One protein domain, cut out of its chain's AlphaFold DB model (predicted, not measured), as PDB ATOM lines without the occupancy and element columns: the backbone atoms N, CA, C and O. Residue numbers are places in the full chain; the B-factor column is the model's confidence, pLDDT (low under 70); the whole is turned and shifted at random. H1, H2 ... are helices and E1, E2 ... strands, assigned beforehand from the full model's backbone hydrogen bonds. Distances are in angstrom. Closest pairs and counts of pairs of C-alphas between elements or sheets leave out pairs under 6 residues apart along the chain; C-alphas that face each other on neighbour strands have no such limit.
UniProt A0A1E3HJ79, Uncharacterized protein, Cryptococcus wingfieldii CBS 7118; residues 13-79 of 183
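AT A GLANCE: This is residues 13 to 79 of the 183 residues of an uncharacterized protein of Cryptococcus wingfieldii CBS 7118 (UniProt A0A1E3HJ79). With little regular structure, the domain is a loose rod, with the antiparallel hairpin of E1 and E2 toward one end, a paired loop at residues 47 to 58 toward the other, and helix H1 between them. The 67 printed residues hold E1, E2 and H1 in that order; the class is mixed, helices and strands, with only 21 residues in named elements. The radius of gyration of the C-alphas is 15.2 A and the spans are 55 by 21 by 20 A.

IN THESE COORDINATES: E1, residues 24 to 28, begins at C-alpha 24 (-7.288, 42.702, 5.051). E2 is residues 35 to 38. H1, residues 66 to 77, is 16.4 A long and ends at C-alpha 77 (3.011, 50.814, -1.968).

HOW THE PARTS SIT: Residues 17 to 18 pair antiparallel with 24 to 25 of E1. In the hairpin, N 28 and O 35 are 2.8 A apart, within hydrogen-bond range. The closest C-alphas of E1 and H1, Cys 24 and Arg 71, are 7.7 A apart. Every O i to N i+4 pair of H1 is within hydrogen-bond range.

THE WHOLE: The printed part has no cut. The link E2 to H1 is long, 27 residues. Residues 30 to 33, 49 to 55 and 78 to 79 have pLDDT under 70.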
ATOM      1  N   ASP A  13      -7.869  34.597  -1.868       80.25
ATOM      2  CA  ASP A  13      -9.153  34.604  -2.578       80.25
ATOM      3  C   ASP A  13     -10.330  35.048  -1.691       80.25
ATOM      4  O   ASP A  13     -11.372  35.447  -2.197       80.25
ATOM      5  N   GLU A  14     -10.171  34.989  -0.366       81.38
ATOM      6  CA  GLU A  14     -11.167  35.461   0.606       81.38
ATOM      7  C   GLU A  14     -10.998  36.949   0.959       81.38
ATOM      8  O   GLU A  14     -11.755  37.489   1.772       81.38
ATOM      9  N   VAL A  15      -9.982  37.611   0.396       84.69
ATOM     10  CA  VAL A  15      -9.643  39.005   0.675       84.69
ATOM     11  C   VAL A  15      -9.985  39.870  -0.532       84.69
ATOM     12  O   VAL A  15      -9.352  39.775  -1.576       84.69
ATOM     13  N   ASP A  16     -10.937  40.785  -0.358       86.06
ATOM     14  CA  ASP A  16     -11.336  41.729  -1.408       86.06
ATOM     15  C   ASP A  16     -10.444  42.975  -1.448       86.06
ATOM     16  O   ASP A  16     -10.267  43.601  -2.492       86.06
ATOM     17  N   TYR A  17      -9.904  43.380  -0.295       85.00
ATOM     18  CA  TYR A  17      -9.137  44.616  -0.169       85.00
ATOM     19  C   TYR A  17      -8.073  44.528   0.928       85.00
ATOM     20  O   TYR A  17      -8.302  43.959   1.997       85.00
ATOM     21  N   ILE A  18      -6.910  45.135   0.681       87.19
ATOM     22  CA  ILE A  18      -5.831  45.296   1.659       87.19
ATOM     23  C   ILE A  18      -5.475  46.779   1.745       87.19
ATOM     24  O   ILE A  18      -5.201  47.407   0.724       87.19
ATOM     25  N   ASP A  19      -5.474  47.338   2.954       85.69
ATOM     26  CA  ASP A  19      -5.088  48.735   3.163       85.69
ATOM     27  C   ASP A  19      -3.560  48.940   3.184       85.69
ATOM     28  O   ASP A  19      -2.761  48.003   3.245       85.69
ATOM     29  N   GLU A  20      -3.146  50.206   3.206       86.12
ATOM     30  CA  GLU A  20      -1.748  50.652   3.344       86.12
ATOM     31  C   GLU A  20      -1.058  50.190   4.643       86.12
ATOM     32  O   GLU A  20       0.152  50.327   4.800       86.12
ATOM     33  N   LYS A  21      -1.809  49.646   5.605       84.94
ATOM     34  CA  LYS A  21      -1.283  49.091   6.859       84.94
ATOM     35  C   LYS A  21      -1.169  47.567   6.796       84.94
ATOM     36  O   LYS A  21      -0.727  46.954   7.770       84.94
ATOM     37  N   GLY A  22      -1.545  46.945   5.676       83.94
ATOM     38  CA  GLY A  22      -1.591  45.495   5.510       83.94
ATOM     39  C   GLY A  22      -2.766  44.844   6.245       83.94
ATOM     40  O   GLY A  22      -2.688  43.668   6.616       83.94
ATOM     41  N   THR A  23      -3.833  45.597   6.509       87.38
ATOM     42  CA  THR A  23      -5.100  45.104   7.054       87.38
ATOM     43  C   THR A  23      -5.962  44.579   5.919       87.38
ATOM     44  O   THR A  23      -6.221  45.296   4.957       87.38
ATOM     45  N   CYS A  24      -6.432  43.342   6.044       86.88
ATOM     46  CA  CYS A  24      -7.288  42.702   5.051       86.88
ATOM     47  C   CYS A  24      -8.769  42.921   5.371       86.88
ATOM     48  O   CYS A  24      -9.179  42.881   6.537       86.88
ATOM     49  N   PHE A  25      -9.566  43.107   4.326       87.19
ATOM     50  CA  PHE A  25     -11.006  43.299   4.380       87.19
ATOM     51  C   PHE A  25     -11.697  42.388   3.369       87.19
ATOM     52  O   PHE A  25     -11.158  42.131   2.291       87.19
ATOM     53  N   ARG A  26     -12.907  41.951   3.713       87.81
ATOM     54  CA  ARG A  26     -13.841  41.284   2.801       87.81
ATOM     55  C   ARG A  26     -15.133  42.075   2.690       87.81
ATOM     56  O   ARG A  26     -15.516  42.770   3.634       87.81
ATOM     57  N   ILE A  27     -15.816  41.956   1.566       85.38
ATOM     58  CA  ILE A  27     -17.123  42.562   1.346       85.38
ATOM     59  C   ILE A  27     -18.180  41.687   2.023       85.38
ATOM     60  O   ILE A  27     -18.255  40.480   1.809       85.38
ATOM     61  N   VAL A  28     -19.019  42.306   2.851       81.50
ATOM     62  CA  VAL A  28     -20.140  41.650   3.521       81.50
ATOM     63  C   VAL A  28     -21.440  42.296   3.059       81.50
ATOM     64  O   VAL A  28     -21.704  43.467   3.320       81.50
ATOM     65  N   GLY A  29     -22.273  41.500   2.389       71.56
ATOM     66  CA  GLY A  29     -23.633  41.865   1.992       71.56
ATOM     67  C   GLY A  29     -23.813  42.125   0.494       71.56
ATOM     68  O   GLY A  29     -22.934  42.636  -0.186       71.56
ATOM     69  N   GLU A  30     -25.011  41.808  -0.001       66.25
ATOM     70  CA  GLU A  30     -25.451  42.004  -1.397       66.25
ATOM     71  C   GLU A  30     -26.066  43.402  -1.632       66.25
ATOM     72  O   GLU A  30     -26.788  43.646  -2.598       66.25
ATOM     73  N   SER A  31     -25.836  44.328  -0.700       63.03
ATOM     74  CA  SER A  31     -26.416  45.671  -0.716       63.03
ATOM     75  C   SER A  31     -25.647  46.584  -1.683       63.03
ATOM     76  O   SER A  31     -24.428  46.455  -1.784       63.03
ATOM     77  N   PRO A  32     -26.294  47.566  -2.345       63.81
ATOM     78  CA  PRO A  32     -25.624  48.512  -3.252       63.81
ATOM     79  C   PRO A  32     -24.534  49.371  -2.586       63.81
ATOM     80  O   PRO A  32     -23.781  50.053  -3.277       63.81
ATOM     81  N   VAL A  33     -24.450  49.357  -1.255       65.44
ATOM     82  CA  VAL A  33     -23.348  49.943  -0.489       65.44
ATOM     83  C   VAL A  33     -22.517  48.793   0.071       65.44
ATOM     84  O   VAL A  33     -22.919  48.178   1.061       65.44
ATOM     85  N   SER A  34     -21.377  48.498  -0.562       74.19
ATOM     86  CA  SER A  34     -20.445  47.468  -0.094       74.19
ATOM     87  C   SER A  34     -20.000  47.783   1.333       74.19
ATOM     88  O   SER A  34     -19.370  48.815   1.580       74.19
ATOM     89  N   GLN A  35     -20.340  46.913   2.285       80.62
ATOM     90  CA  GLN A  35     -19.817  46.997   3.645       80.62
ATOM     91  C   GLN A  35     -18.535  46.178   3.708       80.62
ATOM     92  O   GLN A  35     -18.513  45.030   3.276       80.62
ATOM     93  N   TYR A  36     -17.467  46.767   4.235       83.75
ATOM     94  CA  TYR A  36     -16.191  46.079   4.398       83.75
ATOM     95  C   TYR A  36     -16.064  45.583   5.834       83.75
ATOM     96  O   TYR A  36     -16.121  46.370   6.780       83.75
ATOM     97  N   GLU A  37     -15.872  44.280   6.002       84.12
ATOM     98  CA  GLU A  37     -15.559  43.668   7.287       84.12
ATOM     99  C   GLU A  37     -14.058  43.401   7.372       84.12
ATOM    100  O   GLU A  37     -13.452  42.828   6.464       84.12
ATOM    101  N   ARG A  38     -13.448  43.814   8.485       86.56
ATOM    102  CA  ARG A  38     -12.035  43.552   8.752       86.56
ATOM    103  C   ARG A  38     -11.823  42.076   9.062       86.56
ATOM    104  O   ARG A  38     -12.431  41.535   9.982       86.56
ATOM    105  N   ILE A  39     -10.857  41.477   8.382       87.81
ATOM    106  CA  ILE A  39     -10.430  40.106   8.623       87.81
ATOM    107  C   ILE A  39      -9.344  40.100   9.717       87.81
ATOM    108  O   ILE A  39      -8.308  40.759   9.562       87.81
ATOM    109  N   PRO A  40      -9.541  39.386  10.841       84.88
ATOM    110  CA  PRO A  40      -8.544  39.306  11.900       84.88
ATOM    111  C   PRO A  40      -7.395  38.379  11.482       84.88
ATOM    112  O   PRO A  40      -7.485  37.160  11.600       84.88
ATOM    113  N   LEU A  41      -6.296  38.968  11.011       85.88
ATOM    114  CA  LEU A  41      -5.058  38.257  10.689       85.88
ATOM    115  C   LEU A  41      -3.969  38.539  11.729       85.88
ATOM    116  O   LEU A  41      -3.944  39.632  12.304       85.88
ATOM    117  N   PRO A  42      -3.036  37.595  11.947       85.19
ATOM    118  CA  PRO A  42      -1.872  37.852  12.776       85.19
ATOM    119  C   PRO A  42      -1.014  38.984  12.195       85.19
ATOM    120  O   PRO A  42      -0.988  39.236  10.981       85.19
ATOM    121  N   ASP A  43      -0.279  39.644  13.088       82.69
ATOM    122  CA  ASP A  43       0.674  40.683  12.714       82.69
ATOM    123  C   ASP A  43       1.764  40.117  11.800       82.69
ATOM    124  O   ASP A  43       2.314  39.033  12.031       82.69
ATOM    125  N   LEU A  44       2.116  40.895  10.775       84.25
ATOM    126  CA  LEU A  44       3.189  40.549   9.855       84.25
ATOM    127  C   LEU A  44       4.524  40.490  10.596       84.25
ATOM    128  O   LEU A  44       5.101  41.502  11.002       84.25
ATOM    129  N   LYS A  45       5.077  39.285  10.706       82.88
ATOM    130  CA  LYS A  45       6.443  39.107  11.194       82.88
ATOM    131  C   LYS A  45       7.415  39.511  10.093       82.88
ATOM    132  O   LYS A  45       7.429  38.935   9.007       82.88
ATOM    133  N   MET A  46       8.244  40.512  10.364       80.12
ATOM    134  CA  MET A  46       9.327  40.933   9.461       80.12
ATOM    135  C   MET A  46      10.645  40.200   9.734       80.12
ATOM    136  O   MET A  46      11.513  40.110   8.865       80.12
ATOM    137  N   TRP A  47      10.767  39.636  10.934       82.06
ATOM    138  CA  TRP A  47      11.976  39.004  11.440       82.06
ATOM    139  C   TRP A  47      11.644  37.644  12.026       82.06
ATOM    140  O   TRP A  47      10.642  37.489  12.728       82.06
ATOM    141  N   GLU A  48      12.518  36.682  11.766       79.00
ATOM    142  CA  GLU A  48      12.492  35.375  12.397       79.00
ATOM    143  C   GLU A  48      13.673  35.245  13.357       79.00
ATOM    144  O   GLU A  48      14.790  35.709  13.097       79.00
ATOM    145  N   GLY A  49      13.410  34.611  14.496       69.12
ATOM    146  CA  GLY A  49      14.351  34.542  15.602       69.12
ATOM    147  C   GLY A  49      14.214  35.736  16.545       69.12
ATOM    148  O   GLY A  49      13.917  36.866  16.162       69.12
ATOM    149  N   GLY A  50      14.390  35.460  17.832       57.47
ATOM    150  CA  GLY A  50      14.134  36.435  18.888       57.47
ATOM    151  C   GLY A  50      14.318  35.844  20.276       57.47
ATOM    152  O   GLY A  50      13.514  36.099  21.162       57.47
ATOM    153  N   GLY A  51      15.349  35.018  20.448       62.03
ATOM    154  CA  GLY A  51      15.847  34.637  21.768       62.03
ATOM    155  C   GLY A  51      17.067  35.483  22.118       62.03
ATOM    156  O   GLY A  51      17.797  35.904  21.217       62.03
ATOM    157  N   TRP A  52      17.302  35.729  23.408       44.31
ATOM    158  CA  TRP A  52      18.551  36.334  23.881       44.31
ATOM    159  C   TRP A  52      19.758  35.600  23.271       44.31
ATOM    160  O   TRP A  52      19.863  34.379  23.376       44.31
ATOM    161  N   GLY A  53      20.636  36.338  22.588       64.88
ATOM    162  CA  GLY A  53      21.859  35.799  21.982       64.88
ATOM    163  C   GLY A  53      21.709  35.108  20.618       64.88
ATOM    164  O   GLY A  53      22.716  34.667  20.074       64.88
ATOM    165  N   LYS A  54      20.506  35.026  20.026       69.94
ATOM    166  CA  LYS A  54      20.334  34.539  18.642       69.94
ATOM    167  C   LYS A  54      20.140  35.706  17.675       69.94
ATOM    168  O   LYS A  54      19.319  36.589  17.921       69.94
ATOM    169  N   GLY A  55      20.892  35.691  16.573       69.62
ATOM    170  CA  GLY A  55      20.739  36.659  15.488       69.62
ATOM    171  C   GLY A  55      19.322  36.619  14.920       69.62
ATOM    172  O   GLY A  55      18.762  35.542  14.710       69.62
ATOM    173  N   ARG A  56      18.732  37.795  14.697       82.19
ATOM    174  CA  ARG A  56      17.465  37.914  13.974       82.19
ATOM    175  C   ARG A  56      17.774  37.881  12.488       82.19
ATOM    176  O   ARG A  56      18.599  38.666  12.028       82.19
ATOM    177  N   ARG A  57      17.112  37.000  11.742       83.94
ATOM    178  CA  ARG A  57      17.181  37.008  10.278       83.94
ATOM    179  C   ARG A  57      15.915  37.638   9.719       83.94
ATOM    180  O   ARG A  57      14.829  37.454  10.270       83.94
ATOM    181  N   LYS A  58      16.048  38.404   8.641       80.50
ATOM    182  CA  LYS A  58      14.890  38.928   7.911       80.50
ATOM    183  C   LYS A  58      14.200  37.766   7.196       80.50
ATOM    184  O   LYS A  58      14.883  36.929   6.609       80.50
ATOM    185  N   ILE A  59      12.870  37.728   7.249       82.06
ATOM    186  CA  ILE A  59      12.078  36.748   6.492       82.06
ATOM    187  C   ILE A  59      11.995  37.233   5.046       82.06
ATOM    188  O   ILE A  59      11.538  38.357   4.800       82.06
ATOM    189  N   LYS A  60      12.454  36.409   4.103       82.56
ATOM    190  CA  LYS A  60      12.424  36.721   2.667       82.56
ATOM    191  C   LYS A  60      10.986  36.682   2.143       82.56
ATOM    192  O   LYS A  60      10.154  35.970   2.689       82.56
ATOM    193  N   MET A  61      10.693  37.411   1.063       77.44
ATOM    194  CA  MET A  61       9.352  37.398   0.453       77.44
ATOM    195  C   MET A  61       8.928  35.995   0.008       77.44
ATOM    196  O   MET A  61       7.796  35.603   0.250       77.44
ATOM    197  N   SER A  62       9.857  35.206  -0.536       78.81
ATOM    198  CA  SER A  62       9.607  33.820  -0.950       78.81
ATOM    199  C   SER A  62       9.320  32.855   0.205       78.81
ATOM    200  O   SER A  62       8.772  31.784  -0.025       78.81
ATOM    201  N   GLU A  63       9.686  33.211   1.439       79.56
ATOM    202  CA  GLU A  63       9.401  32.412   2.640       79.56
ATOM    203  C   GLU A  63       8.020  32.739   3.236       79.56
ATOM    204  O   GLU A  63       7.605  32.116   4.212       79.56
ATOM    205  N   ARG A  64       7.312  33.737   2.687       83.50
ATOM    206  CA  ARG A  64       6.001  34.187   3.167       83.50
ATOM    207  C   ARG A  64       4.867  33.503   2.421       83.50
ATOM    208  O   ARG A  64       4.994  33.187   1.238       83.50
ATOM    209  N   SER A  65       3.729  33.379   3.102       85.81
ATOM    210  CA  SER A  65       2.462  33.032   2.459       85.81
ATOM    211  C   SER A  65       2.114  34.068   1.383       85.81
ATOM    212  O   SER A  65       2.486  35.236   1.498       85.81
ATOM    213  N   GLN A  66       1.395  33.656   0.339       83.38
ATOM    214  CA  GLN A  66       0.983  34.559  -0.742       83.38
ATOM    215  C   GLN A  66       0.189  35.764  -0.209       83.38
ATOM    216  O   GLN A  66       0.439  36.897  -0.613       83.38
ATOM    217  N   LEU A  67      -0.689  35.537   0.772       85.75
ATOM    218  CA  LEU A  67      -1.418  36.597   1.465       85.75
ATOM    219  C   LEU A  67      -0.475  37.578   2.178       85.75
ATOM    220  O   LEU A  67      -0.616  38.790   2.043       85.75
ATOM    221  N   ASP A  68       0.528  37.082   2.903       86.12
ATOM    222  CA  ASP A  68       1.500  37.952   3.570       86.12
ATOM    223  C   ASP A  68       2.394  38.705   2.581       86.12
ATOM    224  O   ASP A  68       2.831  39.814   2.888       86.12
ATOM    225  N   GLN A  69       2.671  38.138   1.403       87.12
ATOM    226  CA  GLN A  69       3.386  38.850   0.344       87.12
ATOM    227  C   GLN A  69       2.578  40.062  -0.130       87.12
ATOM    228  O   GLN A  69       3.127  41.163  -0.186       87.12
ATOM    229  N   GLU A  70       1.279  39.891  -0.393       84.38
ATOM    230  CA  GLU A  70       0.400  40.996  -0.793       84.38
ATOM    231  C   GLU A  70       0.254  42.052   0.299       84.38
ATOM    232  O   GLU A  70       0.356  43.247   0.031       84.38
ATOM    233  N   ARG A  71       0.118  41.636   1.562       86.75
ATOM    234  CA  ARG A  71       0.066  42.581   2.686       86.75
ATOM    235  C   ARG A  71       1.350  43.402   2.806       86.75
ATOM    236  O   ARG A  71       1.286  44.600   3.063       86.75
ATOM    237  N   VAL A  72       2.520  42.790   2.600       86.19
ATOM    238  CA  VAL A  72       3.806  43.509   2.594       86.19
ATOM    239  C   VAL A  72       3.911  44.455   1.395       86.19
ATOM    240  O   VAL A  72       4.393  45.579   1.557       86.19
ATOM    241  N   ARG A  73       3.442  44.040   0.211       84.88
ATOM    242  CA  ARG A  73       3.367  44.912  -0.969       84.88
ATOM    243  C   ARG A  73       2.490  46.130  -0.704       84.88
ATOM    244  O   ARG A  73       2.981  47.235  -0.893       84.88
ATOM    245  N   ALA A  74       1.280  45.940  -0.177       83.94
ATOM    246  CA  ALA A  74       0.340  47.017   0.139       83.94
ATOM    247  C   ALA A  74       0.939  48.061   1.100       83.94
ATOM    248  O   ALA A  74       0.817  49.264   0.874       83.94
ATOM    249  N   ILE A  75       1.662  47.600   2.128       81.62
ATOM    250  CA  ILE A  75       2.379  48.478   3.067       81.62
ATOM    251  C   ILE A  75       3.482  49.274   2.366       81.62
ATOM    252  O   ILE A  75       3.674  50.453   2.646       81.62
ATOM    253  N   THR A  76       4.209  48.633   1.452       78.62
ATOM    254  CA  THR A  76       5.312  49.272   0.723       78.62
ATOM    255  C   THR A  76       4.793  50.250  -0.337       78.62
ATOM    256  O   THR A  76       5.400  51.292  -0.559       78.62
ATOM    257  N   SER A  77       3.655  49.952  -0.970       71.50
ATOM    258  CA  SER A  77       3.011  50.814  -1.968       71.50
ATOM    259  C   SER A  77       2.223  51.981  -1.365       71.50
ATOM    260  O   SER A  77       1.936  52.941  -2.070       71.50
ATOM    261  N   GLY A  78       1.840  51.885  -0.088       53.75
ATOM    262  CA  GLY A  78       1.110  52.924   0.643       53.75
ATOM    263  C   GLY A  78       1.991  54.043   1.207       53.75
ATOM    264  O   GLY A  78       1.466  55.031   1.722       53.75
ATOM    265  N   GLU A  79       3.321  53.939   1.113       49.66
ATOM    266  CA  GLU A  79       4.179  55.095   1.374       49.66
ATOM    267  C   GLU A  79       3.952  56.153   0.281       49.66
ATOM    268  O   GLU A  79       3.882  55.813  -0.903       49.66
TER     269      GLU A  79